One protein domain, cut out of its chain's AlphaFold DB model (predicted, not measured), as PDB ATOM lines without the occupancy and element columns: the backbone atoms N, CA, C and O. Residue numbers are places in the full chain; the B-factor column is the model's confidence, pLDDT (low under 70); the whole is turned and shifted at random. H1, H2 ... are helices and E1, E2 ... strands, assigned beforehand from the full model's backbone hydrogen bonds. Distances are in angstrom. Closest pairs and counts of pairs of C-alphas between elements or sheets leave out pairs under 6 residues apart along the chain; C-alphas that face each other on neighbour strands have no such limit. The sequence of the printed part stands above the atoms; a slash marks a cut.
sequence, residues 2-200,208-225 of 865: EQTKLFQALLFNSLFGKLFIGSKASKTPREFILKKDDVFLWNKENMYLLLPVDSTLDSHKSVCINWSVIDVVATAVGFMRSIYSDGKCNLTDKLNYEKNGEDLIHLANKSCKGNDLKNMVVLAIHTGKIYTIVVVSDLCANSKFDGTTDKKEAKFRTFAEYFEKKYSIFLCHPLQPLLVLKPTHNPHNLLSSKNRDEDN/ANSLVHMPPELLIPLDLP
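This is residues 2 to 200 and 208 to 225 of the 865 residues of the protein "Dicer-like 104" of Zea mays (UniProt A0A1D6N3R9). With little regular structure, a strongly twisted antiparallel sheet, E4 E3 E2 E1 E5, sits among long loops; helices H1 and H2, about perpendicular to each other, lie by its E1 and E5 end, H1 near E1 and H2 by E5, and residues 188 to 200, with H5, stick out. The printed part has 217 residues, 79 in named elements, ordered H1 H2 H3 E1 E2 H4 E3 H5 E4 E5, class mixed. It is compact, radius of gyration of the C-alphas 19.0 A, spanning 54 by 50 by 42 A.

Look at E2, residues 130 to 140, bending 94 degrees at 137; N 134 and O 180 of E3, residues 177 to 183, are 2.9 A apart. E1, residues 121 to 124, makes a hairpin with E2: N 131 and O 122, 2.8 A. Edge strands E4, residues 212 to 214, and E5, residues 219 to 221, neighbour E3 (N 181 and O 212, 2.8 A) and E1 (N 123 and O 220, 2.8 A). H1, residues 2 to 15, touches H2, residues 67 to 83, about perpendicular at 74 degrees, through H2 residues 70 to 77 alone; C-alphas 3 and 74 are closest, 5.3 A. Both, like H3, residues 114 to 117, and H4, residues 159 to 167, only graze the sheet; H5, residues 194 to 200, is not on it. O i to N i+4 pairs are all within hydrogen-bond range in H1, H2 and H4, but 1 of 3 in H5, with 0 of 4 for i+3; H3 is too short.

Find C-alpha 2 at (-14.661, -27.367, -33.836), where H1 begins; H2 runs 24.5 A, E2 21.1 A, and E5 ends with C-alpha 221 at (0.507, -37.383, -25.440).

Residues 201 to 207 are cut, leaving 14.5 A between C-alphas 200 and 208. Links H1 to H2, H2 to H3 and E2 to H4 are long. Mean pLDDT of the printed part is 74.8, with 66 residues under 70, among them 85 to 103.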
ATOM      1  N   GLU A   2     -15.776 -26.958 -32.972       82.56
ATOM      2  CA  GLU A   2     -14.661 -27.367 -33.836       82.56
ATOM      3  C   GLU A   2     -13.725 -28.361 -33.126       82.56
ATOM      4  O   GLU A   2     -13.414 -29.415 -33.672       82.56
ATOM      5  N   GLN A   3     -13.370 -28.086 -31.866       85.38
ATOM      6  CA  GLN A   3     -12.534 -28.968 -31.042       85.38
ATOM      7  C   GLN A   3     -13.142 -30.367 -30.855       85.38
ATOM      8  O   GLN A   3     -12.440 -31.366 -30.963       85.38
ATOM      9  N   THR A   4     -14.463 -30.470 -30.668       85.81
ATOM     10  CA  THR A   4     -15.160 -31.760 -30.536       85.81
ATOM     11  C   THR A   4     -15.160 -32.555 -31.845       85.81
ATOM     12  O   THR A   4     -14.941 -33.765 -31.838       85.81
ATOM     13  N   LYS A   5     -15.328 -31.879 -32.991       83.50
ATOM     14  CA  LYS A   5     -15.180 -32.499 -34.319       83.50
ATOM     15  C   LYS A   5     -13.758 -33.006 -34.547       83.50
ATOM     16  O   LYS A   5     -13.587 -34.110 -35.057       83.50
ATOM     17  N   LEU A   6     -12.755 -32.219 -34.160       86.00
ATOM     18  CA  LEU A   6     -11.342 -32.598 -34.232       86.00
ATOM     19  C   LEU A   6     -11.036 -33.813 -33.357       86.00
ATOM     20  O   LEU A   6     -10.387 -34.742 -33.832       86.00
ATOM     21  N   PHE A   7     -11.550 -33.830 -32.128       86.94
ATOM     22  CA  PHE A   7     -11.423 -34.953 -31.205       86.94
ATOM     23  C   PHE A   7     -11.945 -36.256 -31.820       86.94
ATOM     24  O   PHE A   7     -11.205 -37.232 -31.957       86.94
ATOM     25  N   GLN A   8     -13.195 -36.241 -32.285       85.31
ATOM     26  CA  GLN A   8     -13.830 -37.406 -32.896       85.31
ATOM     27  C   GLN A   8     -13.128 -37.832 -34.193       85.31
ATOM     28  O   GLN A   8     -12.920 -39.021 -34.435       85.31
ATOM     29  N   ALA A   9     -12.739 -36.872 -35.038       82.50
ATOM     30  CA  ALA A   9     -12.031 -37.144 -36.285       82.50
ATOM     31  C   ALA A   9     -10.652 -37.758 -36.041       82.50
ATOM     32  O   ALA A   9     -10.310 -38.722 -36.725       82.50
ATOM     33  N   LEU A  10      -9.882 -37.251 -35.075       85.81
ATOM     34  CA  LEU A  10      -8.577 -37.815 -34.756       85.81
ATOM     35  C   LEU A  10      -8.728 -39.243 -34.245       85.81
ATOM     36  O   LEU A  10      -8.131 -40.141 -34.826       85.81
ATOM     37  N   LEU A  11      -9.546 -39.476 -33.214       84.69
ATOM     38  CA  LEU A  11      -9.626 -40.795 -32.586       84.69
ATOM     39  C   LEU A  11     -10.076 -41.877 -33.566       84.69
ATOM     40  O   LEU A  11      -9.363 -42.863 -33.732       84.69
ATOM     41  N   PHE A  12     -11.186 -41.687 -34.282       80.69
ATOM     42  CA  PHE A  12     -11.658 -42.712 -35.213       80.69
ATOM     43  C   PHE A  12     -10.688 -42.917 -36.387       80.69
ATOM     44  O   PHE A  12     -10.353 -44.054 -36.718       80.69
ATOM     45  N   ASN A  13     -10.128 -41.858 -36.983       80.75
ATOM     46  CA  ASN A  13      -9.178 -42.050 -38.085       80.75
ATOM     47  C   ASN A  13      -7.836 -42.637 -37.623       80.75
ATOM     48  O   ASN A  13      -7.236 -43.425 -38.354       80.75
ATOM     49  N   SER A  14      -7.362 -42.300 -36.426       78.12
ATOM     50  CA  SER A  14      -6.128 -42.850 -35.863       78.12
ATOM     51  C   SER A  14      -6.284 -44.308 -35.436       78.12
ATOM     52  O   SER A  14      -5.422 -45.124 -35.765       78.12
ATOM     53  N   LEU A  15      -7.392 -44.661 -34.774       75.06
ATOM     54  CA  LEU A  15      -7.687 -46.037 -34.357       75.06
ATOM     55  C   LEU A  15      -7.812 -46.988 -35.543       75.06
ATOM     56  O   LEU A  15      -7.359 -48.127 -35.477       75.06
ATOM     57  N   PHE A  16      -8.367 -46.508 -36.656       71.81
ATOM     58  CA  PHE A  16      -8.534 -47.313 -37.865       71.81
ATOM     59  C   PHE A  16      -7.351 -47.207 -38.839       71.81
ATOM     60  O   PHE A  16      -7.433 -47.703 -39.962       71.81
ATOM     61  N   GLY A  17      -6.250 -46.551 -38.447       73.44
ATOM     62  CA  GLY A  17      -5.061 -46.397 -39.294       73.44
ATOM     63  C   GLY A  17      -5.321 -45.610 -40.584       73.44
ATOM     64  O   GLY A  17      -4.610 -45.775 -41.579       73.44
ATOM     65  N   LYS A  18      -6.353 -44.764 -40.582       75.56
ATOM     66  CA  LYS A  18      -6.808 -43.969 -41.720       75.56
ATOM     67  C   LYS A  18      -6.238 -42.556 -41.733       75.56
ATOM     68  O   LYS A  18      -6.423 -41.898 -42.733       75.56
ATOM     69  N   LEU A  19      -5.503 -42.098 -40.717       78.75
ATOM     70  CA  LEU A  19      -5.081 -40.690 -40.560       78.75
ATOM     71  C   LEU A  19      -4.191 -40.101 -41.684       78.75
ATOM     72  O   LEU A  19      -4.055 -38.884 -41.795       78.75
ATOM     73  N   PHE A  20      -3.580 -40.946 -42.516       77.69
ATOM     74  CA  PHE A  20      -2.735 -40.534 -43.640       77.69
ATOM     75  C   PHE A  20      -3.218 -41.151 -44.953       77.69
ATOM     76  O   PHE A  20      -3.650 -42.299 -44.950       77.69
ATOM     77  N   ILE A  21      -3.089 -40.453 -46.082       71.12
ATOM     78  CA  ILE A  21      -3.322 -40.969 -47.444       71.12
ATOM     79  C   ILE A  21      -1.972 -41.136 -48.151       71.12
ATOM     80  O   ILE A  21      -1.018 -40.429 -47.842       71.12
ATOM     81  N   GLY A  22      -1.885 -42.096 -49.073       61.31
ATOM     82  CA  GLY A  22      -0.680 -42.362 -49.857       61.31
ATOM     83  C   GLY A  22       0.328 -43.279 -49.163       61.31
ATOM     84  O   GLY A  22       0.387 -43.393 -47.937       61.31
ATOM     85  N   SER A  23       1.109 -44.001 -49.961       60.19
ATOM     86  CA  SER A  23       2.134 -44.919 -49.469       60.19
ATOM     87  C   SER A  23       3.338 -44.936 -50.404       60.19
ATOM     88  O   SER A  23       3.196 -44.806 -51.620       60.19
ATOM     89  N   LYS A  24       4.534 -45.194 -49.855       51.03
ATOM     90  CA  LYS A  24       5.739 -45.421 -50.673       51.03
ATOM     91  C   LYS A  24       5.550 -46.580 -51.669       51.03
ATOM     92  O   LYS A  24       6.148 -46.552 -52.736       51.03
ATOM     93  N   ALA A  25       4.691 -47.558 -51.354       48.69
ATOM     94  CA  ALA A  25       4.350 -48.669 -52.245       48.69
ATOM     95  C   ALA A  25       3.455 -48.245 -53.428       48.69
ATOM     96  O   ALA A  25       3.578 -48.806 -54.511       48.69
ATOM     97  N   SER A  26       2.603 -47.232 -53.244       51.81
ATOM     98  CA  SER A  26       1.701 -46.686 -54.269       51.81
ATOM     99  C   SER A  26       2.276 -45.476 -55.014       51.81
ATOM    100  O   SER A  26       1.559 -44.859 -55.792       51.81
ATOM    101  N   LYS A  27       3.548 -45.111 -54.769       57.19
ATOM    102  CA  LYS A  27       4.245 -43.932 -55.334       57.19
ATOM    103  C   LYS A  27       3.535 -42.583 -55.111       57.19
ATOM    104  O   LYS A  27       3.920 -41.587 -55.713       57.19
ATOM    105  N   THR A  28       2.539 -42.530 -54.232       63.00
ATOM    106  CA  THR A  28       1.809 -41.306 -53.892       63.00
ATOM    107  C   THR A  28       2.403 -40.662 -52.639       63.00
ATOM    108  O   THR A  28       2.747 -41.386 -51.693       63.00
ATOM    109  N   PRO A  29       2.564 -39.322 -52.611       66.06
ATOM    110  CA  PRO A  29       3.090 -38.626 -51.446       66.06
ATOM    111  C   PRO A  29       2.181 -38.870 -50.244       66.06
ATOM    112  O   PRO A  29       0.961 -38.974 -50.371       66.06
ATOM    113  N   ARG A  30       2.796 -39.012 -49.069       71.38
ATOM    114  CA  ARG A  30       2.058 -39.264 -47.841       71.38
ATOM    115  C   ARG A  30       1.458 -37.961 -47.329       71.38
ATOM    116  O   ARG A  30       2.194 -37.041 -46.995       71.38
ATOM    117  N   GLU A  31       0.143 -37.921 -47.214       74.56
ATOM    118  CA  GLU A  31      -0.609 -36.721 -46.877       74.56
ATOM    119  C   GLU A  31      -1.393 -36.911 -45.576       74.56
ATOM    120  O   GLU A  31      -2.053 -37.931 -45.384       74.56
ATOM    121  N   PHE A  32      -1.297 -35.948 -44.659       79.25
ATOM    122  CA  PHE A  32      -2.088 -35.931 -43.428       79.25
ATOM    123  C   PHE A  32      -3.528 -35.508 -43.728       79.25
ATOM    124  O   PHE A  32      -3.738 -34.519 -44.421       79.25
ATOM    125  N   ILE A  33      -4.515 -36.238 -43.200       75.94
ATOM    126  CA  ILE A  33      -5.925 -36.051 -43.578       75.94
ATOM    127  C   ILE A  33      -6.587 -34.825 -42.938       75.94
ATOM    128  O   ILE A  33      -7.573 -34.338 -43.475       75.94
ATOM    129  N   LEU A  34      -6.119 -34.324 -41.795       77.19
ATOM    130  CA  LEU A  34      -6.800 -33.232 -41.085       77.19
ATOM    131  C   LEU A  34      -6.140 -31.873 -41.378       77.19
ATOM    132  O   LEU A  34      -5.693 -31.207 -40.443       77.19
ATOM    133  N   LYS A  35      -6.035 -31.452 -42.649       72.44
ATOM    134  CA  LYS A  35      -5.426 -30.156 -43.026       72.44
ATOM    135  C   LYS A  35      -6.302 -28.951 -42.646       72.44
ATOM    136  O   LYS A  35      -7.409 -29.108 -42.133       72.44
ATOM    137  N   LYS A  36      -5.747 -27.743 -42.809       60.31
ATOM    138  CA  LYS A  36      -6.365 -26.463 -42.415       60.31
ATOM    139  C   LYS A  36      -7.501 -26.040 -43.365       60.31
ATOM    140  O   LYS A  36      -8.516 -25.561 -42.879       60.31
ATOM    141  N   ASP A  37      -7.349 -26.318 -44.663       56.06
ATOM    142  CA  ASP A  37      -8.306 -25.952 -45.730       56.06
ATOM    143  C   ASP A  37      -9.301 -27.068 -46.074       56.06
ATOM    144  O   ASP A  37     -10.215 -26.891 -46.879       56.06
ATOM    145  N   ASP A  38      -9.141 -28.233 -45.446       55.62
ATOM    146  CA  ASP A  38     -10.100 -29.316 -45.559       55.62
ATOM    147  C   ASP A  38     -11.343 -28.938 -44.764       55.62
ATOM    148  O   ASP A  38     -11.439 -29.200 -43.562       55.62
ATOM    149  N   VAL A  39     -12.307 -28.319 -45.452       51.66
ATOM    150  CA  VAL A  39     -13.696 -28.260 -45.002       51.66
ATOM    151  C   VAL A  39     -14.069 -29.694 -44.697       51.66
ATOM    152  O   VAL A  39     -14.231 -30.525 -45.590       51.66
ATOM    153  N   PHE A  40     -14.082 -30.006 -43.407       58.06
ATOM    154  CA  PHE A  40     -14.432 -31.317 -42.933       58.06
ATOM    155  C   PHE A  40     -15.711 -31.739 -43.649       58.06
ATOM    156  O   PHE A  40     -16.723 -31.040 -43.570       58.06
ATOM    157  N   LEU A  41     -15.651 -32.858 -44.358       61.75
ATOM    158  CA  LEU A  41     -16.796 -33.438 -45.032       61.75
ATOM    159  C   LEU A  41     -17.699 -34.042 -43.942       61.75
ATOM    160  O   LEU A  41     -17.752 -35.255 -43.762       61.75
ATOM    161  N   TRP A  42     -18.309 -33.178 -43.127       70.81
ATOM    162  CA  TRP A  42     -19.377 -33.555 -42.223       70.81
ATOM    163  C   TRP A  42     -20.693 -33.381 -42.953       70.81
ATOM    164  O   TRP A  42     -20.966 -32.299 -43.476       70.81
ATOM    165  N   ASN A  43     -21.531 -34.407 -42.914       68.94
ATOM    166  CA  ASN A  43     -22.930 -34.212 -43.244       68.94
ATOM    167  C   ASN A  43     -23.607 -33.494 -42.062       68.94
ATOM    168  O   ASN A  43     -23.619 -34.010 -40.943       68.94
ATOM    169  N   LYS A  44     -24.136 -32.288 -42.304       68.62
ATOM    170  CA  LYS A  44     -24.820 -31.480 -41.280       68.62
ATOM    171  C   LYS A  44     -26.158 -32.086 -40.845       68.62
ATOM    172  O   LYS A  44     -26.593 -31.790 -39.740       68.62
ATOM    173  N   GLU A  45     -26.773 -32.926 -41.674       63.00
ATOM    174  CA  GLU A  45     -28.122 -33.456 -41.446       63.00
ATOM    175  C   GLU A  45     -28.172 -34.542 -40.358       63.00
ATOM    176  O   GLU A  45     -29.195 -34.690 -39.707       63.00
ATOM    177  N   ASN A  46     -27.065 -35.258 -40.100       64.06
ATOM    178  CA  ASN A  46     -27.019 -36.417 -39.189       64.06
ATOM    179  C   ASN A  46     -25.780 -36.412 -38.273       64.06
ATOM    180  O   ASN A  46     -25.090 -37.422 -38.103       64.06
ATOM    181  N   MET A  47     -25.427 -35.247 -37.732       71.81
ATOM    182  CA  MET A  47     -24.178 -35.076 -36.994       71.81
ATOM    183  C   MET A  47     -24.357 -35.347 -35.491       71.81
ATOM    184  O   MET A  47     -24.791 -34.476 -34.740       71.81
ATOM    185  N   TYR A  48     -23.926 -36.532 -35.051       78.62
ATOM    186  CA  TYR A  48     -23.834 -36.905 -33.636       78.62
ATOM    187  C   TYR A  48     -22.383 -36.856 -33.148       78.62
ATOM    188  O   TYR A  48     -21.459 -37.280 -33.851       78.62
ATOM    189  N   LEU A  49     -22.191 -36.351 -31.927       80.56
ATOM    190  CA  LEU A  49     -20.885 -36.285 -31.279       80.56
ATOM    191  C   LEU A  49     -20.802 -37.282 -30.124       80.56
ATOM    192  O   LEU A  49     -21.640 -37.267 -29.227       80.56
ATOM    193  N   LEU A  50     -19.767 -38.120 -30.141       81.75
ATOM    194  CA  LEU A  50     -19.451 -39.059 -29.066       81.75
ATOM    195  C   LEU A  50     -18.328 -38.455 -28.220       81.75
ATOM    196  O   LEU A  50     -17.185 -38.373 -28.676       81.75
ATOM    197  N   LEU A  51     -18.664 -37.992 -27.014       85.62
ATOM    198  CA  LEU A  51     -17.757 -37.232 -26.151       85.62
ATOM    199  C   LEU A  51     -17.496 -37.962 -24.825       85.62
ATOM    200  O   LEU A  51     -18.421 -38.560 -24.275       85.62
ATOM    201  N   PRO A  52     -16.256 -37.921 -24.304       86.00
ATOM    202  CA  PRO A  52     -15.932 -38.484 -23.002       86.00
ATOM    203  C   PRO A  52     -16.595 -37.680 -21.878       86.00
ATOM    204  O   PRO A  52     -16.762 -36.463 -21.977       86.00
ATOM    205  N   VAL A  53     -16.934 -38.374 -20.795       85.38
ATOM    206  CA  VAL A  53     -17.550 -37.813 -19.586       85.38
ATOM    207  C   VAL A  53     -16.581 -37.980 -18.419       85.38
ATOM    208  O   VAL A  53     -15.881 -38.991 -18.344       85.38
ATOM    209  N   ASP A  54     -16.542 -37.003 -17.515       78.06
ATOM    210  CA  ASP A  54     -15.752 -37.085 -16.285       78.06
ATOM    211  C   ASP A  54     -16.349 -38.106 -15.311       78.06
ATOM    212  O   ASP A  54     -17.462 -37.941 -14.817       78.06
ATOM    213  N   SER A  55     -15.596 -39.169 -15.019       64.00
ATOM    214  CA  SER A  55     -15.996 -40.228 -14.082       64.00
ATOM    215  C   SER A  55     -15.713 -39.896 -12.613       64.00
ATOM    216  O   SER A  55     -16.070 -40.675 -11.736       64.00
ATOM    217  N   THR A  56     -15.046 -38.772 -12.338       59.06
ATOM    218  CA  THR A  56     -14.584 -38.363 -11.002       59.06
ATOM    219  C   THR A  56     -15.585 -37.498 -10.235       59.06
ATOM    220  O   THR A  56     -15.350 -37.213  -9.062       59.06
ATOM    221  N   LEU A  57     -16.698 -37.085 -10.855       56.75
ATOM    222  CA  LEU A  57     -17.806 -36.451 -10.141       56.75
ATOM    223  C   LEU A  57     -18.773 -37.519  -9.621       56.75
ATOM    224  O   LEU A  57     -19.535 -38.113 -10.383       56.75
ATOM    225  N   ASP A  58     -18.755 -37.734  -8.307       49.62
ATOM    226  CA  ASP A  58     -19.726 -38.581  -7.620       49.62
ATOM    227  C   ASP A  58     -21.166 -38.052  -7.772       49.62
ATOM    228  O   ASP A  58     -21.466 -36.881  -7.537       49.62
ATOM    229  N   SER A  59     -22.078 -38.994  -8.032       49.97
ATOM    230  CA  SER A  59     -23.537 -38.942  -7.843       49.97
ATOM    231  C   SER A  59     -24.400 -38.155  -8.856       49.97
ATOM    232  O   SER A  59     -24.435 -36.932  -8.889       49.97
ATOM    233  N   HIS A  60     -25.185 -38.908  -9.638       54.81
ATOM    234  CA  HIS A  60     -26.589 -38.708 -10.062       54.81
ATOM    235  C   HIS A  60     -27.169 -37.330 -10.478       54.81
ATOM    236  O   HIS A  60     -28.355 -37.291 -10.804       54.81
ATOM    237  N   LYS A  61     -26.431 -36.212 -10.517       57.09
ATOM    238  CA  LYS A  61     -27.018 -34.877 -10.768       57.09
ATOM    239  C   LYS A  61     -26.471 -34.106 -11.970       57.09
ATOM    240  O   LYS A  61     -27.178 -33.227 -12.451       57.09
ATOM    241  N   SER A  62     -25.307 -34.445 -12.528       64.19
ATOM    242  CA  SER A  62     -24.864 -33.841 -13.797       64.19
ATOM    243  C   SER A  62     -23.777 -34.656 -14.496       64.19
ATOM    244  O   SER A  62     -22.680 -34.812 -13.967       64.19
ATOM    245  N   VAL A  63     -24.063 -35.128 -15.711       71.75
ATOM    246  CA  VAL A  63     -23.066 -35.683 -16.640       71.75
ATOM    247  C   VAL A  63     -22.241 -34.513 -17.187       71.75
ATOM    248  O   VAL A  63     -22.772 -33.695 -17.935       71.75
ATOM    249  N   CYS A  64     -20.966 -34.401 -16.800       83.19
ATOM    250  CA  CYS A  64     -20.070 -33.347 -17.287       83.19
ATOM    251  C   CYS A  64     -19.155 -33.883 -18.395       83.19
ATOM    252  O   CYS A  64     -18.519 -34.925 -18.237       83.19
ATOM    253  N   ILE A  65     -19.095 -33.177 -19.524       87.31
ATOM    254  CA  ILE A  65     -18.186 -33.509 -20.627       87.31
ATOM    255  C   ILE A  65     -16.749 -33.232 -20.180       87.31
ATOM    256  O   ILE A  65     -16.456 -32.136 -19.701       87.31
ATOM    257  N   ASN A  66     -15.844 -34.180 -20.427       86.94
ATOM    258  CA  ASN A  66     -14.422 -33.982 -20.177       86.94
ATOM    259  C   ASN A  66     -13.807 -33.088 -21.269       86.94
ATOM    260  O   ASN A  66     -13.288 -33.562 -22.286       86.94
ATOM    261  N   TRP A  67     -13.880 -31.774 -21.058       89.06
ATOM    262  CA  TRP A  67     -13.323 -30.776 -21.973       89.06
ATOM    263  C   TRP A  67     -11.795 -30.805 -22.027       89.06
ATOM    264  O   TRP A  67     -11.232 -30.607 -23.101       89.06
ATOM    265  N   SER A  68     -11.125 -31.143 -20.921       88.12
ATOM    266  CA  SER A  68      -9.657 -31.179 -20.862       88.12
ATOM    267  C   SER A  68      -9.053 -32.143 -21.892       88.12
ATOM    268  O   SER A  68      -8.169 -31.768 -22.661       88.12
ATOM    269  N   VAL A  69      -9.600 -33.357 -21.994       87.69
ATOM    270  CA  VAL A  69      -9.178 -34.367 -22.973       87.69
ATOM    271  C   VAL A  69      -9.463 -33.901 -24.403       87.69
ATOM    272  O   VAL A  69      -8.638 -34.084 -25.300       87.69
ATOM    273  N   ILE A  70     -10.622 -33.281 -24.634       89.81
ATOM    274  CA  ILE A  70     -11.011 -32.772 -25.957       89.81
ATOM    275  C   ILE A  70     -10.039 -31.676 -26.418       89.81
ATOM    276  O   ILE A  70      -9.599 -31.695 -27.572       89.81
ATOM    277  N   ASP A  71      -9.666 -30.764 -25.523       90.31
ATOM    278  CA  ASP A  71      -8.756 -29.657 -25.812       90.31
ATOM    279  C   ASP A  71      -7.327 -30.141 -26.087       90.31
ATOM    280  O   ASP A  71      -6.698 -29.694 -27.054       90.31
ATOM    281  N   VAL A  72      -6.827 -31.108 -25.308       89.88
ATOM    282  CA  VAL A  72      -5.508 -31.729 -25.534       89.88
ATOM    283  C   VAL A  72      -5.449 -32.389 -26.910       89.88
ATOM    284  O   VAL A  72      -4.513 -32.163 -27.681       89.88
ATOM    285  N   VAL A  73      -6.480 -33.152 -27.271       89.56
ATOM    286  CA  VAL A  73      -6.562 -33.811 -28.578       89.56
ATOM    287  C   VAL A  73      -6.676 -32.795 -29.719       89.56
ATOM    288  O   VAL A  73      -6.006 -32.946 -30.742       89.56
ATOM    289  N   ALA A  74      -7.471 -31.734 -29.565       88.56
ATOM    290  CA  ALA A  74      -7.567 -30.672 -30.566       88.56
ATOM    291  C   ALA A  74      -6.217 -29.955 -30.767       88.56
ATOM    292  O   ALA A  74      -5.809 -29.694 -31.903       88.56
ATOM    293  N   THR A  75      -5.486 -29.716 -29.674       89.31
ATOM    294  CA  THR A  75      -4.141 -29.125 -29.684       89.31
ATOM    295  C   THR A  75      -3.140 -30.043 -30.388       89.31
ATOM    296  O   THR A  75      -2.363 -29.582 -31.227       89.31
ATOM    297  N   ALA A  76      -3.215 -31.356 -30.146       89.06
ATOM    298  CA  ALA A  76      -2.426 -32.359 -30.858       89.06
ATOM    299  C   ALA A  76      -2.676 -32.328 -32.379       89.06
ATOM    300  O   ALA A  76      -1.725 -32.411 -33.158       89.06
ATOM    301  N   VAL A  77      -3.926 -32.143 -32.829       87.69
ATOM    302  CA  VAL A  77      -4.219 -31.963 -34.265       87.69
ATOM    303  C   VAL A  77      -3.634 -30.657 -34.798       87.69
ATOM    304  O   VAL A  77      -3.071 -30.655 -35.891       87.69
ATOM    305  N   GLY A  78      -3.731 -29.556 -34.048       85.38
ATOM    306  CA  GLY A  78      -3.100 -28.281 -34.406       85.38
ATOM    307  C   GLY A  78      -1.585 -28.414 -34.598       85.38
ATOM    308  O   GLY A  78      -1.036 -27.950 -35.600       85.38
ATOM    309  N   PHE A  79      -0.925 -29.140 -33.697       85.56
ATOM    310  CA  PHE A  79       0.498 -29.446 -33.796       85.56
ATOM    311  C   PHE A  79       0.815 -30.317 -35.024       85.56
ATOM    312  O   PHE A  79       1.690 -29.965 -35.817       85.56
ATOM    313  N   MET A  80       0.040 -31.380 -35.271       85.12
ATOM    314  CA  MET A  80       0.173 -32.216 -36.475       85.12
ATOM    315  C   MET A  80      -0.024 -31.412 -37.768       85.12
ATOM    316  O   MET A  80       0.760 -31.552 -38.705       85.12
ATOM    317  N   ARG A  81      -1.021 -30.520 -37.820       84.88
ATOM    318  CA  ARG A  81      -1.226 -29.597 -38.949       84.88
ATOM    319  C   ARG A  81       0.032 -28.788 -39.208       84.88
ATOM    320  O   ARG A  81       0.472 -28.727 -40.351       84.88
ATOM    321  N   SER A  82       0.637 -28.233 -38.159       81.38
ATOM    322  CA  SER A  82       1.864 -27.449 -38.286       81.38
ATOM    323  C   SER A  82       3.013 -28.265 -38.897       81.38
ATOM    324  O   SER A  82       3.717 -27.748 -39.760       81.38
ATOM    325  N   ILE A  83       3.170 -29.543 -38.535       78.44
ATOM    326  CA  ILE A  83       4.224 -30.422 -39.075       78.44
ATOM    327  C   ILE A  83       4.026 -30.689 -40.576       78.44
ATOM    328  O   ILE A  83       5.003 -30.792 -41.313       78.44
ATOM    329  N   TYR A  84       2.776 -30.785 -41.037       77.31
ATOM    330  CA  TYR A  84       2.426 -31.178 -42.410       77.31
ATOM    331  C   TYR A  84       1.921 -30.022 -43.303       77.31
ATOM    332  O   TYR A  84       1.356 -30.288 -44.364       77.31
ATOM    333  N   SER A  85       2.089 -28.757 -42.888       68.69
ATOM    334  CA  SER A  85       1.607 -27.571 -43.630       68.69
ATOM    335  C   SER A  85       2.438 -27.244 -44.880       68.69
ATOM    336  O   SER A  85       1.873 -26.766 -45.857       68.69
ATOM    337  N   ASP A  86       3.733 -27.571 -44.883       56.84
ATOM    338  CA  ASP A  86       4.637 -27.417 -46.027       56.84
ATOM    339  C   ASP A  86       5.134 -28.804 -46.445       56.84
ATOM    340  O   ASP A  86       5.472 -29.622 -45.594       56.84
ATOM    341  N   GLY A  87       5.181 -29.107 -47.744       52.22
ATOM    342  CA  GLY A  87       5.476 -30.443 -48.298       52.22
ATOM    343  C   GLY A  87       6.853 -31.060 -47.970       52.22
ATOM    344  O   GLY A  87       7.247 -32.030 -48.617       52.22
ATOM    345  N   LYS A  88       7.589 -30.530 -46.985       51.06
ATOM    346  CA  LYS A  88       8.801 -31.096 -46.387       51.06
ATOM    347  C   LYS A  88       8.614 -31.207 -44.873       51.06
ATOM    348  O   LYS A  88       8.353 -30.225 -44.188       51.06
ATOM    349  N   CYS A  89       8.747 -32.425 -44.355       49.38
ATOM    350  CA  CYS A  89       8.632 -32.733 -42.932       49.38
ATOM    351  C   CYS A  89       9.872 -32.213 -42.178       49.38
ATOM    352  O   CYS A  89      10.806 -32.970 -41.944       49.38
ATOM    353  N   ASN A  90       9.904 -30.928 -41.815       53.19
ATOM    354  CA  ASN A  90      10.966 -30.377 -40.967       53.19
ATOM    355  C   ASN A  90      10.546 -30.478 -39.496       53.19
ATOM    356  O   ASN A  90      10.137 -29.502 -38.871       53.19
ATOM    357  N   LEU A  91      10.616 -31.697 -38.953       57.81
ATOM    358  CA  LEU A  91      10.389 -31.951 -37.528       57.81
ATOM    359  C   LEU A  91      11.393 -31.171 -36.654       57.81
ATOM    360  O   LEU A  91      11.053 -30.707 -35.574       57.81
ATOM    361  N   THR A  92      12.606 -30.969 -37.169       54.47
ATOM    362  CA  THR A  92      13.741 -30.325 -36.496       54.47
ATOM    363  C   THR A  92      13.558 -28.831 -36.225       54.47
ATOM    364  O   THR A  92      14.084 -28.348 -35.232       54.47
ATOM    365  N   ASP A  93      12.794 -28.104 -37.048       53.94
ATOM    366  CA  ASP A  93      12.653 -26.639 -36.917       53.94
ATOM    367  C   ASP A  93      11.543 -26.228 -35.931       53.94
ATOM    368  O   ASP A  93      11.434 -25.057 -35.570       53.94
ATOM    369  N   LYS A  94      10.680 -27.170 -35.518       57.34
ATOM    370  CA  LYS A  94       9.485 -26.895 -34.691       57.34
ATOM    371  C   LYS A  94       9.540 -27.484 -33.284       57.34
ATOM    372  O   LYS A  94       8.694 -27.149 -32.457       57.34
ATOM    373  N   LEU A  95      10.527 -28.327 -33.004       56.06
ATOM    374  CA  LEU A  95      10.811 -28.847 -31.671       56.06
ATOM    375  C   LEU A  95      11.664 -27.822 -30.894       56.06
ATOM    376  O   LEU A  95      12.865 -27.998 -30.715       56.06
ATOM    377  N   ASN A  96      11.058 -26.706 -30.475       50.06
ATOM    378  CA  ASN A  96      11.715 -25.741 -29.585       50.06
ATOM    379  C   ASN A  96      11.780 -26.326 -28.167       50.06
ATOM    380  O   ASN A  96      10.805 -26.257 -27.422       50.06
ATOM    381  N   TYR A  97      12.926 -26.891 -27.789       55.69
ATOM    382  CA  TYR A  97      13.172 -27.319 -26.415       55.69
ATOM    383  C   TYR A  97      13.906 -26.217 -25.648       55.69
ATOM    384  O   TYR A  97      15.063 -25.903 -25.935       55.69
ATOM    385  N   GLU A  98      13.248 -25.639 -24.643       47.81
ATOM    386  CA  GLU A  98      13.954 -24.908 -23.594       47.81
ATOM    387  C   GLU A  98      14.850 -25.907 -22.847       47.81
ATOM    388  O   GLU A  98      14.373 -26.912 -22.317       47.81
ATOM    389  N   LYS A  99      16.166 -25.666 -22.838       46.69
ATOM    390  CA  LYS A  99      17.133 -26.471 -22.082       46.69
ATOM    391  C   LYS A  99      16.884 -26.297 -20.584       46.69
ATOM    392  O   LYS A  99      17.507 -25.438 -19.974       46.69
ATOM    393  N   ASN A 100      16.016 -27.111 -19.993       46.41
ATOM    394  CA  ASN A 100      15.835 -27.171 -18.546       46.41
ATOM    395  C   ASN A 100      15.742 -28.633 -18.072       46.41
ATOM    396  O   ASN A 100      14.791 -29.331 -18.407       46.41
ATOM    397  N   GLY A 101      16.720 -29.051 -17.255       51.47
ATOM    398  CA  GLY A 101      16.731 -30.281 -16.446       51.47
ATOM    399  C   GLY A 101      17.288 -31.542 -17.126       51.47
ATOM    400  O   GLY A 101      16.720 -32.018 -18.098       51.47
ATOM    401  N   GLU A 102      18.351 -32.132 -16.562       56.53
ATOM    402  CA  GLU A 102      19.005 -33.368 -17.053       56.53
ATOM    403  C   GLU A 102      18.159 -34.654 -16.896       56.53
ATOM    404  O   GLU A 102      18.574 -35.711 -17.361       56.53
ATOM    405  N   ASP A 103      16.967 -34.576 -16.290       69.75
ATOM    406  CA  ASP A 103      16.161 -35.742 -15.875       69.75
ATOM    407  C   ASP A 103      14.740 -35.773 -16.493       69.75
ATOM    408  O   ASP A 103      13.829 -36.446 -16.002       69.75
ATOM    409  N   LEU A 104      14.505 -34.990 -17.554       83.88
ATOM    410  CA  LEU A 104      13.218 -34.931 -18.259       83.88
ATOM    411  C   LEU A 104      13.259 -35.701 -19.584       83.88
ATOM    412  O   LEU A 104      14.203 -35.593 -20.360       83.88
ATOM    413  N   ILE A 105      12.188 -36.446 -19.867       85.75
ATOM    414  CA  ILE A 105      11.973 -37.104 -21.158       85.75
ATOM    415  C   ILE A 105      11.250 -36.128 -22.087       85.75
ATOM    416  O   ILE A 105      10.206 -35.573 -21.732       85.75
ATOM    417  N   HIS A 106      11.794 -35.942 -23.288       87.75
ATOM    418  CA  HIS A 106      11.315 -34.966 -24.261       87.75
ATOM    419  C   HIS A 106      10.380 -35.628 -25.281       87.75
ATOM    420  O   HIS A 106      10.829 -36.307 -26.209       87.75
ATOM    421  N   LEU A 107       9.066 -35.437 -25.110       88.06
ATOM    422  CA  LEU A 107       8.058 -35.811 -26.109       88.06
ATOM    423  C   LEU A 107       7.934 -34.726 -27.185       88.06
ATOM    424  O   LEU A 107       8.432 -33.616 -27.028       88.06
ATOM    425  N   ALA A 108       7.192 -35.016 -28.257       85.62
ATOM    426  CA  ALA A 108       7.082 -34.125 -29.414       85.62
ATOM    427  C   ALA A 108       6.536 -32.716 -29.092       85.62
ATOM    428  O   ALA A 108       6.817 -31.773 -29.823       85.62
ATOM    429  N   ASN A 109       5.723 -32.558 -28.042       83.81
ATOM    430  CA  ASN A 109       5.088 -31.282 -27.682       83.81
ATOM    431  C   ASN A 109       5.233 -30.885 -26.199       83.81
ATOM    432  O   ASN A 109       4.807 -29.791 -25.837       83.81
ATOM    433  N   LYS A 110       5.764 -31.758 -25.332       84.81
ATOM    434  CA  LYS A 110       5.959 -31.491 -23.896       84.81
ATOM    435  C   LYS A 110       7.126 -32.303 -23.342       84.81
ATOM    436  O   LYS A 110       7.478 -33.336 -23.898       84.81
ATOM    437  N   SER A 111       7.694 -31.859 -22.227       85.00
ATOM    438  CA  SER A 111       8.710 -32.621 -21.486       85.00
ATOM    439  C   SER A 111       8.148 -33.018 -20.124       85.00
ATOM    440  O   SER A 111       7.479 -32.207 -19.485       85.00
ATOM    441  N   CYS A 112       8.375 -34.253 -19.680       84.94
ATOM    442  CA  CYS A 112       7.871 -34.736 -18.391       84.94
ATOM    443  C   CYS A 112       8.783 -35.806 -17.777       84.94
ATOM    444  O   CYS A 112       9.697 -36.315 -18.425       84.94
ATOM    445  N   LYS A 113       8.538 -36.147 -16.508       84.94
ATOM    446  CA  LYS A 113       9.299 -37.181 -15.798       84.94
ATOM    447  C   LYS A 113       8.894 -38.573 -16.280       84.94
ATOM    448  O   LYS A 113       7.731 -38.811 -16.599       84.94
ATOM    449  N   GLY A 114       9.837 -39.517 -16.271       77.81
ATOM    450  CA  GLY A 114       9.594 -40.888 -16.740       77.81
ATOM    451  C   GLY A 114       8.488 -41.638 -15.986       77.81
ATOM    452  O   GLY A 114       7.765 -42.427 -16.593       77.81
ATOM    453  N   ASN A 115       8.293 -41.348 -14.696       78.19
ATOM    454  CA  ASN A 115       7.266 -41.998 -13.872       78.19
ATOM    455  C   ASN A 115       5.831 -41.623 -14.281       78.19
ATOM    456  O   ASN A 115       4.928 -42.448 -14.138       78.19
ATOM    457  N   ASP A 116       5.633 -40.432 -14.846       81.88
ATOM    458  CA  ASP A 116       4.308 -39.912 -15.219       81.88
ATOM    459  C   ASP A 116       3.830 -40.451 -16.582       81.88
ATOM    460  O   ASP A 116       2.698 -40.213 -16.998       81.88
ATOM    461  N   LEU A 117       4.689 -41.189 -17.295       83.25
ATOM    462  CA  LEU A 117       4.421 -41.694 -18.644       83.25
ATOM    463  C   LEU A 117       3.678 -43.030 -18.669       83.25
ATOM    464  O   LEU A 117       3.131 -43.413 -19.704       83.25
ATOM    465  N   LYS A 118       3.681 -43.783 -17.568       84.00
ATOM    466  CA  LYS A 118       3.096 -45.127 -17.537       84.00
ATOM    467  C   LYS A 118       1.588 -45.065 -17.791       84.00
ATOM    468  O   LYS A 118       0.895 -44.238 -17.213       84.00
ATOM    469  N   ASN A 119       1.071 -45.980 -18.614       83.75
ATOM    470  CA  ASN A 119      -0.347 -46.077 -18.993       83.75
ATOM    471  C   ASN A 119      -0.895 -44.880 -19.788       83.75
ATOM    472  O   ASN A 119      -2.099 -44.782 -20.020       83.75
ATOM    473  N   MET A 120      -0.028 -43.992 -20.258       87.38
ATOM    474  CA  MET A 120      -0.443 -42.859 -21.063       87.38
ATOM    475  C   MET A 120      -0.743 -43.281 -22.505       87.38
ATOM    476  O   MET A 120      -0.018 -44.083 -23.105       87.38
ATOM    477  N   VAL A 121      -1.806 -42.719 -23.080       90.50
ATOM    478  CA  VAL A 121      -2.144 -42.891 -24.496       90.50
ATOM    479  C   VAL A 121      -1.412 -41.841 -25.329       90.50
ATOM    480  O   VAL A 121      -1.523 -40.638 -25.084       90.50
ATOM    481  N   VAL A 122      -0.680 -42.306 -26.339       91.25
ATOM    482  CA  VAL A 122       0.162 -41.471 -27.199       91.25
ATOM    483  C   VAL A 122      -0.118 -41.709 -28.680       91.25
ATOM    484  O   VAL A 122      -0.406 -42.827 -29.109       91.25
ATOM    485  N   LEU A 123       0.000 -40.654 -29.481       91.50
ATOM    486  CA  LEU A 123      -0.085 -40.673 -30.938       91.50
ATOM    487  C   LEU A 123       1.318 -40.577 -31.540       91.50
ATOM    488  O   LEU A 123       2.026 -39.599 -31.326       91.50
ATOM    489  N   ALA A 124       1.703 -41.553 -32.358       90.38
ATOM    490  CA  ALA A 124       2.961 -41.484 -33.096       90.38
ATOM    491  C   ALA A 124       2.817 -40.600 -34.339       90.38
ATOM    492  O   ALA A 124       2.078 -40.956 -35.262       90.38
ATOM    493  N   ILE A 125       3.573 -39.505 -34.414       87.75
ATOM    494  CA  ILE A 125       3.459 -38.499 -35.484       87.75
ATOM    495  C   ILE A 125       3.705 -39.085 -36.876       87.75
ATOM    496  O   ILE A 125       2.957 -38.842 -37.818       87.75
ATOM    497  N   HIS A 126       4.703 -39.960 -36.990       81.88
ATOM    498  CA  HIS A 126       5.159 -40.507 -38.263       81.88
ATOM    499  C   HIS A 126       4.273 -41.647 -38.782       81.88
ATOM    500  O   HIS A 126       4.344 -41.975 -39.966       81.88
ATOM    501  N   THR A 127       3.451 -42.291 -37.941       81.38
ATOM    502  CA  THR A 127       2.492 -43.324 -38.384       81.38
ATOM    503  C   THR A 127       1.031 -42.902 -38.292       81.38
ATOM    504  O   THR A 127       0.228 -43.440 -39.048       81.38
ATOM    505  N   GLY A 128       0.685 -41.976 -37.399       83.94
ATOM    506  CA  GLY A 128      -0.697 -41.638 -37.042       83.94
ATOM    507  C   GLY A 128      -1.401 -42.716 -36.218       83.94
ATOM    508  O   GLY A 128      -2.625 -42.723 -36.151       83.94
ATOM    509  N   LYS A 129      -0.631 -43.642 -35.635       86.25
ATOM    510  CA  LYS A 129      -1.133 -44.763 -34.832       86.25
ATOM    511  C   LYS A 129      -1.123 -44.389 -33.358       86.25
ATOM    512  O   LYS A 129      -0.207 -43.694 -32.917       86.25
ATOM    513  N   ILE A 130      -2.108 -44.898 -32.629       89.31
ATOM    514  CA  ILE A 130      -2.215 -44.735 -31.182       89.31
ATOM    515  C   ILE A 130      -1.545 -45.920 -30.487       89.31
ATOM    516  O   ILE A 130      -1.692 -47.069 -30.915       89.31
ATOM    517  N   TYR A 131      -0.828 -45.629 -29.411       89.69
ATOM    518  CA  TYR A 131      -0.180 -46.606 -28.552       89.69
ATOM    519  C   TYR A 131      -0.454 -46.287 -27.085       89.69
ATOM    520  O   TYR A 131      -0.793 -45.158 -26.735       89.69
ATOM    521  N   THR A 132      -0.251 -47.281 -26.227       90.19
ATOM    522  CA  THR A 132      -0.206 -47.096 -24.776       90.19
ATOM    523  C   THR A 132       1.218 -47.323 -24.292       90.19
ATOM    524  O   THR A 132       1.828 -48.340 -24.634       90.19
ATOM    525  N   ILE A 133       1.749 -46.393 -23.503       89.56
ATOM    526  CA  ILE A 133       3.072 -46.539 -22.893       89.56
ATOM    527  C   ILE A 133       2.997 -47.587 -21.781       89.56
ATOM    528  O   ILE A 133       2.190 -47.477 -20.857       89.56
ATOM    529  N   VAL A 134       3.858 -48.601 -21.867       87.81
ATOM    530  CA  VAL A 134       3.974 -49.659 -20.858       87.81
ATOM    531  C   VAL A 134       5.043 -49.297 -19.833       87.81
ATOM    532  O   VAL A 134       4.777 -49.321 -18.632       87.81
ATOM    533  N   VAL A 135       6.246 -48.969 -20.307       89.06
ATOM    534  CA  VAL A 135       7.407 -48.668 -19.462       89.06
ATOM    535  C   VAL A 135       8.458 -47.872 -20.244       89.06
ATOM    536  O   VAL A 135       8.473 -47.893 -21.478       89.06
ATOM    537  N   VAL A 136       9.327 -47.168 -19.523       87.62
ATOM    538  CA  VAL A 136      10.549 -46.555 -20.064       87.62
ATOM    539  C   VAL A 136      11.619 -47.646 -20.189       87.62
ATOM    540  O   VAL A 136      11.811 -48.424 -19.261       87.62
ATOM    541  N   SER A 137      12.255 -47.753 -21.354       85.81
ATOM    542  CA  SER A 137      13.294 -48.748 -21.648       85.81
ATOM    543  C   SER A 137      14.683 -48.223 -21.284       85.81
ATOM    544  O   SER A 137      14.913 -47.017 -21.310       85.81
ATOM    545  N   ASP A 138      15.630 -49.134 -21.065       85.00
ATOM    546  CA  ASP A 138      17.057 -48.810 -20.913       85.00
ATOM    547  C   ASP A 138      17.759 -48.565 -22.266       85.00
ATOM    548  O   ASP A 138      18.933 -48.200 -22.327       85.00
ATOM    549  N   LEU A 139      17.057 -48.790 -23.381       87.88
ATOM    550  CA  LEU A 139      17.574 -48.576 -24.733       87.88
ATOM    551  C   LEU A 139      17.477 -47.103 -25.140       87.88
ATOM    552  O   LEU A 139      16.541 -46.410 -24.763       87.88
ATOM    553  N   CYS A 140      18.385 -46.649 -26.002       88.81
ATOM    554  CA  CYS A 140      18.349 -45.325 -26.642       88.81
ATOM    555  C   CYS A 140      18.331 -45.451 -28.175       88.81
ATOM    556  O   CYS A 140      18.486 -46.547 -28.722       88.81
ATOM    557  N   ALA A 141      18.192 -44.349 -28.914       85.62
ATOM    558  CA  ALA A 141      18.074 -44.415 -30.374       85.62
ATOM    559  C   ALA A 141      19.335 -44.955 -31.085       85.62
ATOM    560  O   ALA A 141      19.247 -45.465 -32.205       85.62
ATOM    561  N   ASN A 142      20.494 -44.885 -30.425       87.19
ATOM    562  CA  ASN A 142      21.762 -45.443 -30.906       87.19
ATOM    563  C   ASN A 142      21.930 -46.938 -30.592       87.19
ATOM    564  O   ASN A 142      22.883 -47.564 -31.055       87.19
ATOM    565  N   SER A 143      21.013 -47.520 -29.816       88.12
ATOM    566  CA  SER A 143      20.994 -48.957 -29.542       88.12
ATOM    567  C   SER A 143      20.638 -49.752 -30.799       88.12
ATOM    568  O   SER A 143      20.068 -49.216 -31.757       88.12
ATOM    569  N   LYS A 144      20.981 -51.047 -30.804       84.44
ATOM    570  CA  LYS A 144      20.697 -51.937 -31.938       84.44
ATOM    571  C   LYS A 144      19.192 -52.017 -32.194       84.44
ATOM    572  O   LYS A 144      18.429 -52.232 -31.258       84.44
ATOM    573  N   PHE A 145      18.786 -51.859 -33.453       78.88
ATOM    574  CA  PHE A 145      17.374 -51.918 -33.831       78.88
ATOM    575  C   PHE A 145      16.821 -53.340 -33.675       78.88
ATOM    576  O   PHE A 145      17.311 -54.281 -34.301       78.88
ATOM    577  N   ASP A 146      15.769 -53.478 -32.879       66.00
ATOM    578  CA  ASP A 146      15.154 -54.742 -32.478       66.00
ATOM    579  C   ASP A 146      13.854 -55.014 -33.255       66.00
ATOM    580  O   ASP A 146      12.798 -55.252 -32.682       66.00
ATOM    581  N   GLY A 147      13.888 -54.931 -34.588       57.44
ATOM    582  CA  GLY A 147      12.688 -55.114 -35.415       57.44
ATOM    583  C   GLY A 147      11.819 -56.293 -34.943       57.44
ATOM    584  O   GLY A 147      12.290 -57.425 -34.883       57.44
ATOM    585  N   THR A 148      10.562 -56.019 -34.577       44.62
ATOM    586  CA  THR A 148       9.665 -56.991 -33.935       44.62
ATOM    587  C   THR A 148       9.504 -58.261 -34.777       44.62
ATOM    588  O   THR A 148       8.894 -58.215 -35.847       44.62
ATOM    589  N   THR A 149      10.048 -59.362 -34.247       43.53
ATOM    590  CA  THR A 149       9.670 -60.776 -34.446       43.53
ATOM    591  C   THR A 149       9.465 -61.233 -35.891       43.53
ATOM    592  O   THR A 149       8.355 -61.276 -36.409       43.53
ATOM    593  N   ASP A 150      10.561 -61.559 -36.562       37.62
ATOM    594  CA  ASP A 150      10.963 -62.939 -36.858       37.62
ATOM    595  C   ASP A 150      12.142 -62.874 -37.838       37.62
ATOM    596  O   ASP A 150      12.101 -62.168 -38.848       37.62
ATOM    597  N   LYS A 151      13.216 -63.559 -37.441       47.31
ATOM    598  CA  LYS A 151      14.393 -64.057 -38.171       47.31
ATOM    599  C   LYS A 151      15.003 -63.309 -39.380       47.31
ATOM    600  O   LYS A 151      15.895 -63.909 -39.945       47.31
ATOM    601  N   LYS A 152      14.711 -62.063 -39.777       40.53
ATOM    602  CA  LYS A 152      15.580 -61.312 -40.731       40.53
ATOM    603  C   LYS A 152      16.612 -60.455 -39.997       40.53
ATOM    604  O   LYS A 152      16.229 -59.686 -39.121       40.53
ATOM    605  N   GLU A 153      17.888 -60.523 -40.398       44.12
ATOM    606  CA  GLU A 153      18.917 -59.555 -39.976       44.12
ATOM    607  C   GLU A 153      18.358 -58.127 -40.046       44.12
ATOM    608  O   GLU A 153      17.739 -57.732 -41.045       44.12
ATOM    609  N   ALA A 154      18.532 -57.362 -38.966       51.03
ATOM    610  CA  ALA A 154      18.028 -56.002 -38.883       51.03
ATOM    611  C   ALA A 154      18.598 -55.186 -40.056       51.03
ATOM    612  O   ALA A 154      19.785 -54.878 -40.107       51.03
ATOM    613  N   LYS A 155      17.733 -54.813 -41.013       65.00
ATOM    614  CA  LYS A 155      18.073 -53.958 -42.173       65.00
ATOM    615  C   LYS A 155      18.692 -52.605 -41.786       65.00
ATOM    616  O   LYS A 155      19.158 -51.882 -42.662       65.00
ATOM    617  N   PHE A 156      18.628 -52.255 -40.508       75.75
ATOM    618  CA  PHE A 156      19.059 -51.002 -39.912       75.75
ATOM    619  C   PHE A 156      19.884 -51.347 -38.674       75.75
ATOM    620  O   PHE A 156      19.491 -52.225 -37.906       75.75
ATOM    621  N   ARG A 157      21.026 -50.685 -38.483       81.31
ATOM    622  CA  ARG A 157      21.936 -50.953 -37.365       81.31
ATOM    623  C   ARG A 157      21.405 -50.361 -36.068       81.31
ATOM    624  O   ARG A 157      21.546 -50.996 -35.030       81.31
ATOM    625  N   THR A 158      20.780 -49.187 -36.127       88.31
ATOM    626  CA  THR A 158      20.228 -48.480 -34.962       88.31
ATOM    627  C   THR A 158      18.804 -47.984 -35.213       88.31
ATOM    628  O   THR A 158      18.352 -47.906 -36.361       88.31
ATOM    629  N   PHE A 159      18.075 -47.634 -34.147       85.56
ATOM    630  CA  PHE A 159      16.759 -46.993 -34.280       85.56
ATOM    631  C   PHE A 159      16.858 -45.650 -35.005       85.56
ATOM    632  O   PHE A 159      16.015 -45.363 -35.854       85.56
ATOM    633  N   ALA A 160      17.899 -44.861 -34.727       86.06
ATOM    634  CA  ALA A 160      18.155 -43.603 -35.422       86.06
ATOM    635  C   ALA A 160      18.254 -43.815 -36.944       86.06
ATOM    636  O   ALA A 160      17.537 -43.168 -37.706       86.06
ATOM    637  N   GLU A 161      19.036 -44.810 -37.382       87.00
ATOM    638  CA  GLU A 161      19.173 -45.156 -38.803       87.00
ATOM    639  C   GLU A 161      17.839 -45.611 -39.422       87.00
ATOM    640  O   GLU A 161      17.535 -45.296 -40.575       87.00
ATOM    641  N   TYR A 162      17.017 -46.350 -38.669       86.38
ATOM    642  CA  TYR A 162      15.693 -46.773 -39.124       86.38
ATOM    643  C   TYR A 162      14.772 -45.580 -39.406       86.38
ATOM    644  O   TYR A 162      14.157 -45.524 -40.479       86.38
ATOM    645  N   PHE A 163      14.667 -44.625 -38.477       85.19
ATOM    646  CA  PHE A 163      13.797 -43.457 -38.648       85.19
ATOM    647  C   PHE A 163      14.304 -42.514 -39.744       85.19
ATOM    648  O   PHE A 163      13.500 -42.044 -40.557       85.19
ATOM    649  N   GLU A 164      15.618 -42.349 -39.862       83.81
ATOM    650  CA  GLU A 164      16.247 -41.570 -40.925       83.81
ATOM    651  C   GLU A 164      15.993 -42.199 -42.304       83.81
ATOM    652  O   GLU A 164      15.407 -41.579 -43.190       83.81
ATOM    653  N   LYS A 165      16.338 -43.476 -42.504       81.50
ATOM    654  CA  LYS A 165      16.226 -44.112 -43.829       81.50
ATOM    655  C   LYS A 165      14.783 -44.392 -44.241       81.50
ATOM    656  O   LYS A 165      14.434 -44.286 -45.420       81.50
ATOM    657  N   LYS A 166      13.920 -44.791 -43.301       80.62
ATOM    658  CA  LYS A 166      12.537 -45.177 -43.623       80.62
ATOM    659  C   LYS A 166      11.594 -43.984 -43.671       80.62
ATOM    660  O   LYS A 166      10.751 -43.939 -44.575       80.62
ATOM    661  N   TYR A 167      11.721 -43.049 -42.733       76.88
ATOM    662  CA  TYR A 167      10.796 -41.925 -42.574       76.88
ATOM    663  C   TYR A 167      11.423 -40.562 -42.876       76.88
ATOM    664  O   TYR A 167      10.667 -39.600 -42.956       76.88
ATOM    665  N   SER A 168      12.738 -40.484 -43.115       78.94
ATOM    666  CA  SER A 168      13.462 -39.220 -43.322       78.94
ATOM    667  C   SER A 168      13.357 -38.292 -42.112       78.94
ATOM    668  O   SER A 168      13.217 -37.084 -42.266       78.94
ATOM    669  N   ILE A 169      13.393 -38.881 -40.911       82.56
ATOM    670  CA  ILE A 169      13.311 -38.168 -39.634       82.56
ATOM    671  C   ILE A 169      14.663 -38.247 -38.929       82.56
ATOM    672  O   ILE A 169      15.136 -39.344 -38.632       82.56
ATOM    673  N   PHE A 170      15.241 -37.084 -38.634       83.75
ATOM    674  CA  PHE A 170      16.433 -36.943 -37.802       83.75
ATOM    675  C   PHE A 170      16.014 -36.688 -36.352       83.75
ATOM    676  O   PHE A 170      15.190 -35.816 -36.090       83.75
ATOM    677  N   LEU A 171      16.556 -37.485 -35.434       84.19
ATOM    678  CA  LEU A 171      16.259 -37.440 -34.003       84.19
ATOM    679  C   LEU A 171      17.118 -36.365 -33.319       84.19
ATOM    680  O   LEU A 171      18.336 -36.350 -33.508       84.19
ATOM    681  N   CYS A 172      16.503 -35.478 -32.536       82.50
ATOM    682  CA  CYS A 172      17.192 -34.390 -31.833       82.50
ATOM    683  C   CYS A 172      17.794 -34.871 -30.506       82.50
ATOM    684  O   CYS A 172      18.844 -34.383 -30.090       82.50
ATOM    685  N   HIS A 173      17.165 -35.865 -29.873       83.81
ATOM    686  CA  HIS A 173      17.593 -36.435 -28.595       83.81
ATOM    687  C   HIS A 173      17.897 -37.938 -28.712       83.81
ATOM    688  O   HIS A 173      17.250 -38.754 -28.056       83.81
ATOM    689  N   PRO A 174      18.903 -38.364 -29.499       83.88
ATOM    690  CA  PRO A 174      19.169 -39.786 -29.738       83.88
ATOM    691  C   PRO A 174      19.640 -40.562 -28.494       83.88
ATOM    692  O   PRO A 174      19.605 -41.794 -28.490       83.88
ATOM    693  N   LEU A 175      20.093 -39.859 -27.451       85.75
ATOM    694  CA  LEU A 175      20.580 -40.445 -26.200       85.75
ATOM    695  C   LEU A 175      19.486 -40.644 -25.142       85.75
ATOM    696  O   LEU A 175      19.734 -41.350 -24.171       85.75
ATOM    697  N   GLN A 176      18.295 -40.057 -25.316       89.88
ATOM    698  CA  GLN A 176      17.204 -40.238 -24.356       89.88
ATOM    699  C   GLN A 176      16.674 -41.688 -24.391       89.88
ATOM    700  O   GLN A 176      16.750 -42.337 -25.445       89.88
ATOM    701  N   PRO A 177      16.119 -42.201 -23.277       90.69
ATOM    702  CA  PRO A 177      15.576 -43.553 -23.232       90.69
ATOM    703  C   PRO A 177      14.364 -43.712 -24.164       90.69
ATOM    704  O   PRO A 177      13.527 -42.818 -24.302       90.69
ATOM    705  N   LEU A 178      14.261 -44.872 -24.812       91.44
ATOM    706  CA  LEU A 178      13.127 -45.258 -25.650       91.44
ATOM    707  C   LEU A 178      11.934 -45.664 -24.779       91.44
ATOM    708  O   LEU A 178      12.090 -46.155 -23.664       91.44
ATOM    709  N   LEU A 179      10.722 -45.530 -25.311       91.56
ATOM    710  CA  LEU A 179       9.509 -46.003 -24.640       91.56
ATOM    711  C   LEU A 179       9.082 -47.350 -25.208       91.56
ATOM    712  O   LEU A 179       9.057 -47.535 -26.426       91.56
ATOM    713  N   VAL A 180       8.701 -48.267 -24.322       90.56
ATOM    714  CA  VAL A 180       8.083 -49.541 -24.688       90.56
ATOM    715  C   VAL A 180       6.585 -49.322 -24.830       90.56
ATOM    716  O   VAL A 180       5.881 -49.002 -23.869       90.56
ATOM    717  N   LEU A 181       6.088 -49.497 -26.048       90.06
ATOM    718  CA  LEU A 181       4.716 -49.206 -26.422       90.06
ATOM    719  C   LEU A 181       3.936 -50.480 -26.718       90.06
ATOM    720  O   LEU A 181       4.412 -51.366 -27.426       90.06
ATOM    721  N   LYS A 182       2.686 -50.533 -26.260       87.88
ATOM    722  CA  LYS A 182       1.714 -51.534 -26.697       87.88
ATOM    723  C   LYS A 182       0.866 -50.951 -27.833       87.88
ATOM    724  O   LYS A 182       0.216 -49.921 -27.620       87.88
ATOM    725  N   PRO A 183       0.856 -51.561 -29.033       82.75
ATOM    726  CA  PRO A 183      -0.006 -51.112 -30.111       82.75
ATOM    727  C   PRO A 183      -1.471 -51.332 -29.757       82.75
ATOM    728  O   PRO A 183      -1.857 -52.306 -29.107       82.75
ATOM    729  N   THR A 184      -2.290 -50.414 -30.243       76.56
ATOM    730  CA  THR A 184      -3.734 -50.588 -30.298       76.56
ATOM    731  C   THR A 184      -4.103 -51.762 -31.215       76.56
ATOM    732  O   THR A 184      -3.447 -51.992 -32.234       76.56
ATOM    733  N   HIS A 185      -5.121 -52.543 -30.840       72.50
ATOM    734  CA  HIS A 185      -5.619 -53.641 -31.674       72.50
ATOM    735  C   HIS A 185      -6.591 -53.106 -32.733       72.50
ATOM    736  O   HIS A 185      -7.114 -51.999 -32.607       72.50
ATOM    737  N   ASN A 186      -6.814 -53.875 -33.798       71.25
ATOM    738  CA  ASN A 186      -7.829 -53.522 -34.787       71.25
ATOM    739  C   ASN A 186      -9.227 -53.770 -34.196       71.25
ATOM    740  O   ASN A 186      -9.386 -54.731 -33.446       71.25
ATOM    741  N   PRO A 187     -10.245 -52.963 -34.540       73.19
ATOM    742  CA  PRO A 187     -11.612 -53.249 -34.120       73.19
ATOM    743  C   PRO A 187     -12.088 -54.575 -34.730       73.19
ATOM    744  O   PRO A 187     -11.847 -54.852 -35.910       73.19
ATOM    745  N   HIS A 188     -12.779 -55.375 -33.924       78.25
ATOM    746  CA  HIS A 188     -13.369 -56.654 -34.319       78.25
ATOM    747  C   HIS A 188     -14.891 -56.529 -34.375       78.25
ATOM    748  O   HIS A 188     -15.462 -55.675 -33.699       78.25
ATOM    749  N   ASN A 189     -15.553 -57.336 -35.208       83.06
ATOM    750  CA  ASN A 189     -17.012 -57.361 -35.216       83.06
ATOM    751  C   ASN A 189     -17.487 -58.119 -33.971       83.06
ATOM    752  O   ASN A 189     -17.330 -59.334 -33.895       83.06
ATOM    753  N   LEU A 190     -18.052 -57.393 -33.009       84.12
ATOM    754  CA  LEU A 190     -18.495 -57.938 -31.723       84.12
ATOM    755  C   LEU A 190     -19.936 -58.467 -31.741       84.12
ATOM    756  O   LEU A 190     -20.421 -58.906 -30.700       84.12
ATOM    757  N   LEU A 191     -20.616 -58.404 -32.890       81.44
ATOM    758  CA  LEU A 191     -22.021 -58.801 -33.051       81.44
ATOM    759  C   LEU A 191     -22.214 -60.270 -33.443       81.44
ATOM    760  O   LEU A 191     -23.346 -60.732 -33.470       81.44
ATOM    761  N   SER A 192     -21.133 -60.983 -33.769       71.69
ATOM    762  CA  SER A 192     -21.177 -62.386 -34.186       71.69
ATOM    763  C   SER A 192     -20.526 -63.266 -33.124       71.69
ATOM    764  O   SER A 192     -19.355 -63.053 -32.780       71.69
ATOM    765  N   SER A 193     -21.259 -64.259 -32.614       62.47
ATOM    766  CA  SER A 193     -20.715 -65.279 -31.710       62.47
ATOM    767  C   SER A 193     -19.729 -66.209 -32.422       62.47
ATOM    768  O   SER A 193     -18.724 -66.589 -31.827       62.47
ATOM    769  N   LYS A 194     -19.934 -66.484 -33.720       53.41
ATOM    770  CA  LYS A 194     -19.110 -67.407 -34.529       53.41
ATOM    771  C   LYS A 194     -17.637 -66.982 -34.624       53.41
ATOM    772  O   LYS A 194     -16.749 -67.828 -34.665       53.41
ATOM    773  N   ASN A 195     -17.358 -65.679 -34.564       47.59
ATOM    774  CA  ASN A 195     -15.982 -65.170 -34.504       47.59
ATOM    775  C   ASN A 195     -15.313 -65.374 -33.135       47.59
ATOM    776  O   ASN A 195     -14.097 -65.249 -33.038       47.59
ATOM    777  N   ARG A 196     -16.072 -65.658 -32.066       44.59
ATOM    778  CA  ARG A 196     -15.493 -65.934 -30.745       44.59
ATOM    779  C   ARG A 196     -14.844 -67.315 -30.714       44.59
ATOM    780  O   ARG A 196     -13.773 -67.435 -30.135       44.59
ATOM    781  N   ASP A 197     -15.423 -68.320 -31.364       39.31
ATOM    782  CA  ASP A 197     -14.936 -69.702 -31.248       39.31
ATOM    783  C   ASP A 197     -13.813 -70.047 -32.238       39.31
ATOM    784  O   ASP A 197     -12.851 -70.719 -31.854       39.31
ATOM    785  N   GLU A 198     -13.845 -69.523 -33.470       40.19
ATOM    786  CA  GLU A 198     -12.747 -69.748 -34.427       40.19
ATOM    787  C   GLU A 198     -11.447 -69.027 -34.022       40.19
ATOM    788  O   GLU A 198     -10.357 -69.597 -34.166       40.19
ATOM    789  N   ASP A 199     -11.534 -67.820 -33.448       39.97
ATOM    790  CA  ASP A 199     -10.349 -67.091 -32.979       39.97
ATOM    791  C   ASP A 199      -9.832 -67.632 -31.627       39.97
ATOM    792  O   ASP A 199      -8.619 -67.642 -31.392       39.97
ATOM    793  N   ASN A 200     -10.697 -68.163 -30.747       33.75
ATOM    794  CA  ASN A 200     -10.268 -68.635 -29.422       33.75
ATOM    795  C   ASN A 200      -9.545 -69.993 -29.437       33.75
ATOM    796  O   ASN A 200      -8.690 -70.225 -28.575       33.75
ATOM    797  N   ALA A 208       1.922 -63.355 -27.988       36.78
ATOM    798  CA  ALA A 208       2.831 -62.781 -27.004       36.78
ATOM    799  C   ALA A 208       3.311 -61.409 -27.523       36.78
ATOM    800  O   ALA A 208       4.210 -61.329 -28.346       36.78
ATOM    801  N   ASN A 209       2.649 -60.336 -27.077       48.62
ATOM    802  CA  ASN A 209       3.185 -58.975 -26.947       48.62
ATOM    803  C   ASN A 209       4.121 -58.472 -28.074       48.62
ATOM    804  O   ASN A 209       5.336 -58.439 -27.898       48.62
ATOM    805  N   SER A 210       3.572 -57.942 -29.178       63.44
ATOM    806  CA  SER A 210       4.343 -57.076 -30.092       63.44
ATOM    807  C   SER A 210       4.564 -55.691 -29.469       63.44
ATOM    808  O   SER A 210       3.990 -54.683 -29.880       63.44
ATOM    809  N   LEU A 211       5.358 -55.647 -28.402       82.12
ATOM    810  CA  LEU A 211       5.825 -54.393 -27.827       82.12
ATOM    811  C   LEU A 211       6.741 -53.700 -28.839       82.12
ATOM    812  O   LEU A 211       7.544 -54.347 -29.506       82.12
ATOM    813  N   VAL A 212       6.590 -52.387 -28.978       86.06
ATOM    814  CA  VAL A 212       7.351 -51.572 -29.927       86.06
ATOM    815  C   VAL A 212       8.177 -50.560 -29.152       86.06
ATOM    816  O   VAL A 212       7.620 -49.799 -28.366       86.06
ATOM    817  N   HIS A 213       9.480 -50.504 -29.408       89.38
ATOM    818  CA  HIS A 213      10.337 -49.444 -28.886       89.38
ATOM    819  C   HIS A 213      10.242 -48.195 -29.769       89.38
ATOM    820  O   HIS A 213      10.379 -48.274 -30.994       89.38
ATOM    821  N   MET A 214       9.982 -47.033 -29.164       90.50
ATOM    822  CA  MET A 214       9.790 -45.781 -29.898       90.50
ATOM    823  C   MET A 214      10.465 -44.587 -29.203       90.50
ATOM    824  O   MET A 214      10.325 -44.447 -27.986       90.50
ATOM    825  N   PRO A 215      11.165 -43.708 -29.951       91.81
ATOM    826  CA  PRO A 215      11.715 -42.472 -29.402       91.81
ATOM    827  C   PRO A 215      10.608 -41.540 -28.877       91.81
ATOM    828  O   PRO A 215       9.644 -41.295 -29.613       91.81
ATOM    829  N   PRO A 216      10.740 -40.996 -27.649       91.12
ATOM    830  CA  PRO A 216       9.754 -40.089 -27.057       91.12
ATOM    831  C   PRO A 216       9.419 -38.875 -27.932       91.12
ATOM    832  O   PRO A 216       8.249 -38.534 -28.089       91.12
ATOM    833  N   GLU A 217      10.415 -38.282 -28.595       89.12
ATOM    834  CA  GLU A 217      10.255 -37.087 -29.446       89.12
ATOM    835  C   GLU A 217       9.365 -37.306 -30.689       89.12
ATOM    836  O   GLU A 217       9.013 -36.357 -31.385       89.12
ATOM    837  N   LEU A 218       8.963 -38.554 -30.972       89.56
ATOM    838  CA  LEU A 218       8.021 -38.900 -32.043       89.56
ATOM    839  C   LEU A 218       6.576 -39.097 -31.558       89.56
ATOM    840  O   LEU A 218       5.708 -39.485 -32.350       89.56
ATOM    841  N   LEU A 219       6.318 -38.885 -30.269       91.69
ATOM    842  CA  LEU A 219       5.052 -39.190 -29.614       91.69
ATOM    843  C   LEU A 219       4.381 -37.917 -29.109       91.69
ATOM    844  O   LEU A 219       5.003 -37.096 -28.443       91.69
ATOM    845  N   ILE A 220       3.087 -37.788 -29.399       91.50
ATOM    846  CA  ILE A 220       2.225 -36.755 -28.830       91.50
ATOM    847  C   ILE A 220       1.337 -37.409 -27.759       91.50
ATOM    848  O   ILE A 220       0.551 -38.299 -28.091       91.50
ATOM    849  N   PRO A 221       1.422 -36.986 -26.495       90.50
ATOM    850  CA  PRO A 221       0.507 -37.383 -25.440       90.50
ATOM    851  C   PRO A 221      -0.902 -36.845 -25.693       90.50
ATOM    852  O   PRO A 221      -1.071 -35.663 -25.983       90.50
ATOM    853  N   LEU A 222      -1.906 -37.718 -25.576       88.69
ATOM    854  CA  LEU A 222      -3.318 -37.359 -25.760       88.69
ATOM    855  C   LEU A 222      -4.076 -37.162 -24.440       88.69
ATOM    856  O   LEU A 222      -5.254 -36.824 -24.484       88.69
ATOM    857  N   ASP A 223      -3.433 -37.432 -23.296       84.12
ATOM    858  CA  ASP A 223      -4.018 -37.408 -21.942       84.12
ATOM    859  C   ASP A 223      -5.373 -38.160 -21.837       84.12
ATOM    860  O   ASP A 223      -6.195 -37.908 -20.962       84.12
ATOM    861  N   LEU A 224      -5.600 -39.129 -22.735       84.38
ATOM    862  CA  LEU A 224      -6.815 -39.935 -22.817       84.38
ATOM    863  C   LEU A 224      -6.704 -41.153 -21.882       84.38
ATOM    864  O   LEU A 224      -5.759 -41.934 -22.037       84.38
ATOM    865  N   PRO A 225      -7.670 -41.393 -20.976       83.44
ATOM    866  CA  PRO A 225      -7.687 -42.610 -20.170       83.44
ATOM    867  C   PRO A 225      -7.794 -43.873 -21.036       83.44
ATOM    868  O   PRO A 225      -8.561 -43.921 -22.003       83.44
TER     869      PRO A 225